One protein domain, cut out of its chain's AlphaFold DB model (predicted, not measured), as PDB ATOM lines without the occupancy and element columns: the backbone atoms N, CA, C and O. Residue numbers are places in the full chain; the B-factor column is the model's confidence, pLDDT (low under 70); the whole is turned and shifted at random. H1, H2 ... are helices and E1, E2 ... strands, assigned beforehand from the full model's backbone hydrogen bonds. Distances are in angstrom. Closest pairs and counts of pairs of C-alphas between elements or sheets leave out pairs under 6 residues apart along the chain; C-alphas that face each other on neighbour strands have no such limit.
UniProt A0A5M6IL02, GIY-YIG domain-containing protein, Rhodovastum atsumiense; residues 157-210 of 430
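AT A GLANCE: This is residues 157 to 210 of the 430 residues of the protein "GIY-YIG domain-containing protein" of Rhodovastum atsumiense (UniProt A0A5M6IL02). A short two-stranded hairpin, E1 and E2, forms one side of a small domain, and three helices complete a ring with it: H1 lies next to the E2 end of the hairpin, H3 next to E1, and H2 joins the ring on the side away from the strands. H1 is the longest part, and after it residues 185 to 191 fold back along it to reach H2. The printed part has 54 residues, with two named strands and three named helices in the order E1, E2, H1, H2, H3; the sheet has the order E1 - E2 and is antiparallel. The class is mixed, helices and strands. The whole is compact, with a radius of gyration of the C-alphas of 10.5 A, and its outline is rounded, with spans of 28 by 22 by 18 A.

HOW THE PARTS SIT: The sheet is made of E1, residues 157 to 160, and E2, residues 164 to 168, which are antiparallel neighbours and form a hairpin. The angle between their N-to-C directions is 145 degrees. Among the C-alphas that face each other are those of Ser 159 and Glu 165, 4.4 A apart. N 160 and O 164 are within hydrogen-bond range at 2.8 A, and so are N 166 and O 158 at 2.9 A. H1, residues 171 to 184, has 2 pairs of C-alphas within 8 A of E2, and the closest are those of Phe 168 and Ala 174, 5.6 A apart. Its residues 171 to 178 come within 10 A of the sheet, with 6 such pairs of C-alphas to E2 and 4 to E1. H1 and E1 are apart. H2, residues 192 to 200, touches H1, and H1 touches it with residues 171 to 175 alone. The closest C-alphas of H1 and H2 are those of Ser 172 and Glu 192, 6.9 A apart. The lines of these two helices stand at a steep tilt of 58 degrees, and they run opposite ways. H3, residues 205 to 208, touches H2, and the closest C-alphas are those of Arg 198 and Ala 208, 5.4 A apart. H3 has 5 pairs of C-alphas within 8 A of E1, and the closest are those of Phe 158 and Asp 206, 5.3 A apart. H1 and H3 are apart, and H2 is apart from both strands. Every O i to N i+4 pair is within hydrogen-bond range in H1 and H2, while H3, with 4 residues, is too short for such a pair and has its 1 pair of O i and N i+3 within range.

IN THESE COORDINATES: E1 begins at C-alpha 157, at (143.736, 124.577, 127.594), and measures 9.4 A from its first to its last C-alpha. E2 measures 13.2 A. H1 begins at C-alpha 171, at (150.299, 122.503, 133.813), and ends at C-alpha 184, at (153.006, 141.966, 137.253), a length of 19.9 A. H2 measures 12.2 A. H3 is 4.9 A long and ends at C-alpha 208, at (141.818, 126.007, 138.840).

THE WHOLE: The two C-alphas farthest apart are those of Arg 184 and Leu 201, at 28.6 A. The first and last printed C-alphas, those of Ser 157 and Glu 210, are 13.8 A apart. The links from E1 to E2, from E2 to H1 and from H2 to H3 are tight, and the link from H1 to H2, with 7 residues between them, is short; no link is long. The printed part has no cut. Its mean pLDDT is 92.1, and no printed residue is under 70; of the named elements, H2 has a mean of 87.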
ATOM      1  N   SER A 157     144.384 123.451 128.250       95.06
ATOM      2  CA  SER A 157     143.736 124.577 127.594       95.06
ATOM      3  C   SER A 157     142.758 125.240 128.549       95.06
ATOM      4  O   SER A 157     142.169 124.577 129.408       95.06
ATOM      5  N   PHE A 158     142.639 126.558 128.438       95.06
ATOM      6  CA  PHE A 158     141.659 127.333 129.184       95.06
ATOM      7  C   PHE A 158     141.378 128.674 128.518       95.06
ATOM      8  O   PHE A 158     142.233 129.246 127.839       95.06
ATOM      9  N   SER A 159     140.187 129.200 128.800       94.75
ATOM     10  CA  SER A 159     139.771 130.528 128.374       94.75
ATOM     11  C   SER A 159     140.296 131.581 129.351       94.75
ATOM     12  O   SER A 159     139.920 131.620 130.523       94.75
ATOM     13  N   HIS A 160     141.210 132.424 128.884       96.44
ATOM     14  CA  HIS A 160     141.733 133.563 129.622       96.44
ATOM     15  C   HIS A 160     140.847 134.795 129.384       96.44
ATOM     16  O   HIS A 160     140.625 135.152 128.224       96.44
ATOM     17  N   PRO A 161     140.418 135.531 130.427       92.06
ATOM     18  CA  PRO A 161     139.435 136.614 130.289       92.06
ATOM     19  C   PRO A 161     139.874 137.744 129.345       92.06
ATOM     20  O   PRO A 161     139.037 138.394 128.733       92.06
ATOM     21  N   VAL A 162     141.186 137.971 129.220       94.50
ATOM     22  CA  VAL A 162     141.761 139.024 128.359       94.50
ATOM     23  C   VAL A 162     142.412 138.469 127.090       94.50
ATOM     24  O   VAL A 162     142.472 139.155 126.078       94.50
ATOM     25  N   ARG A 163     142.929 137.234 127.132       95.69
ATOM     26  CA  ARG A 163     143.778 136.677 126.060       95.69
ATOM     27  C   ARG A 163     143.048 135.651 125.192       95.69
ATOM     28  O   ARG A 163     143.630 135.165 124.230       95.69
ATOM     29  N   GLY A 164     141.793 135.336 125.515       95.75
ATOM     30  CA  GLY A 164     141.034 134.289 124.843       95.75
ATOM     31  C   GLY A 164     141.562 132.896 125.181       95.75
ATOM     32  O   GLY A 164     142.085 132.662 126.268       95.75
ATOM     33  N   GLU A 165     141.403 131.958 124.255       97.31
ATOM     34  CA  GLU A 165     141.796 130.564 124.456       97.31
ATOM     35  C   GLU A 165     143.324 130.406 124.451       97.31
ATOM     36  O   GLU A 165     143.991 130.729 123.467       97.31
ATOM     37  N   LEU A 166     143.885 129.870 125.536       96.31
ATOM     38  CA  LEU A 166     145.312 129.576 125.655       96.31
ATOM     39  C   LEU A 166     145.547 128.068 125.704       96.31
ATOM     40  O   LEU A 166     144.750 127.327 126.277       96.31
ATOM     41  N   ARG A 167     146.668 127.613 125.132       96.75
ATOM     42  CA  ARG A 167     147.090 126.206 125.137       96.75
ATOM     43  C   ARG A 167     148.536 126.085 125.578       96.75
ATOM     44  O   ARG A 167     149.403 126.805 125.088       96.75
ATOM     45  N   PHE A 168     148.792 125.146 126.476       91.94
ATOM     46  CA  PHE A 168     150.120 124.894 127.015       91.94
ATOM     47  C   PHE A 168     150.431 123.400 127.004       91.94
ATOM     48  O   PHE A 168     149.555 122.588 127.296       91.94
ATOM     49  N   PRO A 169     151.696 123.011 126.769       82.69
ATOM     50  CA  PRO A 169     152.088 121.602 126.725       82.69
ATOM     51  C   PRO A 169     152.005 120.892 128.090       82.69
ATOM     52  O   PRO A 169     152.091 119.666 128.146       82.69
ATOM     53  N   ALA A 170     151.891 121.645 129.190       84.69
ATOM     54  CA  ALA A 170     151.828 121.123 130.552       84.69
ATOM     55  C   ALA A 170     151.241 122.151 131.534       84.69
ATOM     56  O   ALA A 170     151.347 123.362 131.312       84.69
ATOM     57  N   ILE A 171     150.742 121.668 132.680       89.69
ATOM     58  CA  ILE A 171     150.299 122.503 133.813       89.69
ATOM     59  C   ILE A 171     151.405 123.461 134.266       89.69
ATOM     60  O   ILE A 171     151.139 124.631 134.516       89.69
ATOM     61  N   SER A 172     152.652 122.992 134.354       85.50
ATOM     62  CA  SER A 172     153.782 123.811 134.805       85.50
ATOM     63  C   SER A 172     154.096 124.975 133.861       85.50
ATOM     64  O   SER A 172     154.417 126.064 134.332       85.50
ATOM     65  N   ALA A 173     153.959 124.773 132.545       87.06
ATOM     66  CA  ALA A 173     154.149 125.821 131.543       87.06
ATOM     67  C   ALA A 173     153.042 126.880 131.632       87.06
ATOM     68  O   ALA A 173     153.343 128.069 131.715       87.06
ATOM     69  N   ALA A 174     151.780 126.443 131.717       94.25
ATOM     70  CA  ALA A 174     150.651 127.335 131.977       94.25
ATOM     71  C   ALA A 174     150.845 128.130 133.275       94.25
ATOM     72  O   ALA A 174     150.646 129.338 133.319       94.25
ATOM     73  N   LEU A 175     151.277 127.460 134.345       94.38
ATOM     74  CA  LEU A 175     151.436 128.076 135.655       94.38
ATOM     75  C   LEU A 175     152.553 129.119 135.673       94.38
ATOM     76  O   LEU A 175     152.408 130.140 136.340       94.38
ATOM     77  N   ALA A 176     153.657 128.871 134.967       91.25
ATOM     78  CA  ALA A 176     154.739 129.839 134.826       91.25
ATOM     79  C   ALA A 176     154.252 131.119 134.128       91.25
ATOM     80  O   ALA A 176     154.509 132.214 134.631       91.25
ATOM     81  N   ASP A 177     153.498 130.975 133.035       95.56
ATOM     82  CA  ASP A 177     152.900 132.093 132.299       95.56
ATOM     83  C   ASP A 177     151.894 132.880 133.162       95.56
ATOM     84  O   ASP A 177     152.058 134.086 133.368       95.56
ATOM     85  N   ILE A 178     150.926 132.192 133.783       97.31
ATOM     86  CA  ILE A 178     149.930 132.820 134.668       97.31
ATOM     87  C   ILE A 178     150.588 133.489 135.879       97.31
ATOM     88  O   ILE A 178     150.207 134.593 136.264       97.31
ATOM     89  N   ASN A 179     151.601 132.874 136.493       96.44
ATOM     90  CA  ASN A 179     152.279 133.478 137.639       96.44
ATOM     91  C   ASN A 179     153.092 134.718 137.258       96.44
ATOM     92  O   ASN A 179     153.153 135.652 138.058       96.44
ATOM     93  N   ALA A 180     153.677 134.761 136.059       94.88
ATOM     94  CA  ALA A 180     154.343 135.959 135.560       94.88
ATOM     95  C   ALA A 180     153.348 137.119 135.376       94.88
ATOM     96  O   ALA A 180     153.654 138.265 135.707       94.88
ATOM     97  N   GLU A 181     152.137 136.842 134.892       95.81
ATOM     98  CA  GLU A 181     151.048 137.823 134.831       95.81
ATOM     99  C   GLU A 181     150.580 138.266 136.226       95.81
ATOM    100  O   GLU A 181     150.545 139.462 136.513       95.81
ATOM    101  N   ARG A 182     150.317 137.321 137.134       95.31
ATOM    102  CA  ARG A 182     149.901 137.615 138.517       95.31
ATOM    103  C   ARG A 182     150.905 138.494 139.251       95.31
ATOM    104  O   ARG A 182     150.495 139.454 139.898       95.31
ATOM    105  N   LEU A 183     152.200 138.201 139.120       93.56
ATOM    106  CA  LEU A 183     153.268 138.998 139.721       93.56
ATOM    107  C   LEU A 183     153.284 140.433 139.183       93.56
ATOM    108  O   LEU A 183     153.386 141.365 139.978       93.56
ATOM    109  N   ARG A 184     153.120 140.625 137.863       95.69
ATOM    110  CA  ARG A 184     153.006 141.966 137.253       95.69
ATOM    111  C   ARG A 184     151.811 142.752 137.798       95.69
ATOM    112  O   ARG A 184     151.905 143.963 137.961       95.69
ATOM    113  N   SER A 185     150.730 142.056 138.137       91.19
ATOM    114  CA  SER A 185     149.508 142.636 138.703       91.19
ATOM    115  C   SER A 185     149.499 142.715 140.240       91.19
ATOM    116  O   SER A 185     148.471 143.038 140.828       91.19
ATOM    117  N   GLY A 186     150.613 142.410 140.918       92.88
ATOM    118  CA  GLY A 186     150.722 142.480 142.383       92.88
ATOM    119  C   GLY A 186     150.047 141.328 143.145       92.88
ATOM    120  O   GLY A 186     149.935 141.376 144.373       92.88
ATOM    121  N   PHE A 187     149.613 140.273 142.454       91.12
ATOM    122  CA  PHE A 187     149.051 139.072 143.066       91.12
ATOM    123  C   PHE A 187     150.138 138.063 143.447       91.12
ATOM    124  O   PHE A 187     151.190 137.952 142.817       91.12
ATOM    125  N   ARG A 188     149.856 137.254 144.477       92.12
ATOM    126  CA  ARG A 188     150.743 136.153 144.872       92.12
ATOM    127  C   ARG A 188     150.742 135.038 143.810       92.12
ATOM    128  O   ARG A 188     149.660 134.703 143.305       92.12
ATOM    129  N   PRO A 189     151.904 134.417 143.524       94.94
ATOM    130  CA  PRO A 189     151.985 133.241 142.666       94.94
ATOM    131  C   PRO A 189     151.146 132.079 143.201       94.94
ATOM    132  O   PRO A 189     151.060 131.851 144.410       94.94
ATOM    133  N   LEU A 190     150.568 131.314 142.285       94.75
ATOM    134  CA  LEU A 190     149.903 130.051 142.553       94.75
ATOM    135  C   LEU A 190     150.923 128.926 142.694       94.75
ATOM    136  O   LEU A 190     151.862 128.808 141.904       94.75
ATOM    137  N   ALA A 191     150.709 128.066 143.687       92.00
ATOM    138  CA  ALA A 191     151.492 126.853 143.855       92.00
ATOM    139  C   ALA A 191     150.985 125.748 142.917       92.00
ATOM    140  O   ALA A 191     149.784 125.481 142.858       92.00
ATOM    141  N   GLU A 192     151.904 125.040 142.258       86.56
ATOM    142  CA  GLU A 192     151.590 123.921 141.350       86.56
ATOM    143  C   GLU A 192     150.735 122.851 142.036       86.56
ATOM    144  O   GLU A 192     149.720 122.421 141.498       86.56
ATOM    145  N   ALA A 193     151.068 122.506 143.283       81.31
ATOM    146  CA  ALA A 193     150.298 121.550 144.075       81.31
ATOM    147  C   ALA A 193     148.832 121.977 144.275       81.31
ATOM    148  O   ALA A 193     147.945 121.127 144.295       81.31
ATOM    149  N   THR A 194     148.564 123.281 144.408       90.56
ATOM    150  CA  THR A 194     147.202 123.809 144.551       90.56
ATOM    151  C   THR A 194     146.420 123.666 143.252       90.56
ATOM    152  O   THR A 194     145.275 123.221 143.289       90.56
ATOM    153  N   VAL A 195     147.034 123.996 142.115       93.38
ATOM    154  CA  VAL A 195     146.398 123.861 140.796       93.38
ATOM    155  C   VAL A 195     146.113 122.392 140.484       93.38
ATOM    156  O   VAL A 195     144.980 122.053 140.152       93.38
ATOM    157  N   CYS A 196     147.083 121.498 140.696       86.44
ATOM    158  CA  CYS A 196     146.890 120.058 140.509       86.44
ATOM    159  C   CYS A 196     145.759 119.511 141.389       86.44
ATOM    160  O   CYS A 196     144.885 118.813 140.885       86.44
ATOM    161  N   ALA A 197     145.718 119.872 142.676       82.19
ATOM    162  CA  ALA A 197     144.653 119.427 143.574       82.19
ATOM    163  C   ALA A 197     143.261 119.911 143.128       82.19
ATOM    164  O   ALA A 197     142.291 119.166 143.234       82.19
ATOM    165  N   ARG A 198     143.146 121.140 142.605       92.31
ATOM    166  CA  ARG A 198     141.882 121.670 142.058       92.31
ATOM    167  C   ARG A 198     141.433 120.885 140.828       92.31
ATOM    168  O   ARG A 198     140.285 120.455 140.767       92.31
ATOM    169  N   LEU A 199     142.349 120.631 139.894       89.94
ATOM    170  CA  LEU A 199     142.068 119.827 138.702       89.94
ATOM    171  C   LEU A 199     141.666 118.386 139.066       89.94
ATOM    172  O   LEU A 199     140.717 117.851 138.501       89.94
ATOM    173  N   GLU A 200     142.325 117.767 140.050       79.88
ATOM    174  CA  GLU A 200     141.967 116.431 140.556       79.88
ATOM    175  C   GLU A 200     140.584 116.385 141.222       79.88
ATOM    176  O   GLU A 200     139.916 115.352 141.182       79.88
ATOM    177  N   LEU A 201     140.137 117.499 141.808       82.56
ATOM    178  CA  LEU A 201     138.782 117.673 142.334       82.56
ATOM    179  C   LEU A 201     137.745 117.971 141.236       82.56
ATOM    180  O   LEU A 201     136.583 118.216 141.556       82.56
ATOM    181  N   GLY A 202     138.148 117.953 139.961       88.31
ATOM    182  CA  GLY A 202     137.273 118.184 138.815       88.31
ATOM    183  C   GLY A 202     136.943 119.654 138.573       88.31
ATOM    184  O   GLY A 202     135.916 119.943 137.965       88.31
ATOM    185  N   TRP A 203     137.764 120.587 139.067       90.88
ATOM    186  CA  TRP A 203     137.551 122.006 138.785       90.88
ATOM    187  C   TRP A 203     137.763 122.290 137.291       90.88
ATOM    188  O   TRP A 203     138.706 121.744 136.702       90.88
ATOM    189  N   PRO A 204     136.943 123.170 136.688       93.56
ATOM    190  CA  PRO A 204     137.256 123.803 135.415       93.56
ATOM    191  C   PRO A 204     138.665 124.404 135.426       93.56
ATOM    192  O   PRO A 204     139.177 124.826 136.466       93.56
ATOM    193  N   THR A 205     139.323 124.396 134.270       95.00
ATOM    194  CA  THR A 205     140.749 124.733 134.207       95.00
ATOM    195  C   THR A 205     140.991 126.220 134.469       95.00
ATOM    196  O   THR A 205     141.847 126.571 135.271       95.00
ATOM    197  N   ASP A 206     140.192 127.097 133.881       95.69
ATOM    198  CA  ASP A 206     140.175 128.534 134.170       95.69
ATOM    199  C   ASP A 206     139.971 128.845 135.668       95.69
ATOM    200  O   ASP A 206     140.696 129.663 136.242       95.69
ATOM    201  N   GLU A 207     139.062 128.136 136.340       94.38
ATOM    202  CA  GLU A 207     138.858 128.255 137.790       94.38
ATOM    203  C   GLU A 207     140.052 127.711 138.599       94.38
ATOM    204  O   GLU A 207     140.450 128.289 139.617       94.38
ATOM    205  N   ALA A 208     140.669 126.607 138.161       94.94
ATOM    206  CA  ALA A 208     141.818 126.007 138.840       94.94
ATOM    207  C   ALA A 208     143.029 126.958 138.889       94.94
ATOM    208  O   ALA A 208     143.741 127.005 139.905       94.94
ATOM    209  N   PHE A 209     143.210 127.741 137.823       96.31
ATOM    210  CA  PHE A 209     144.246 128.765 137.671       96.31
ATOM    211  C   PHE A 209     143.841 130.148 138.219       96.31
ATOM    212  O   PHE A 209     144.593 131.105 138.052       96.31
ATOM    213  N   GLU A 210     142.701 130.264 138.915       95.31
ATOM    214  CA  GLU A 210     142.163 131.537 139.435       95.31
ATOM    215  C   GLU A 210     142.033 132.635 138.366       95.31
ATOM    216  O   GLU A 210     142.249 133.812 138.656       95.31
TER     217      GLU A 210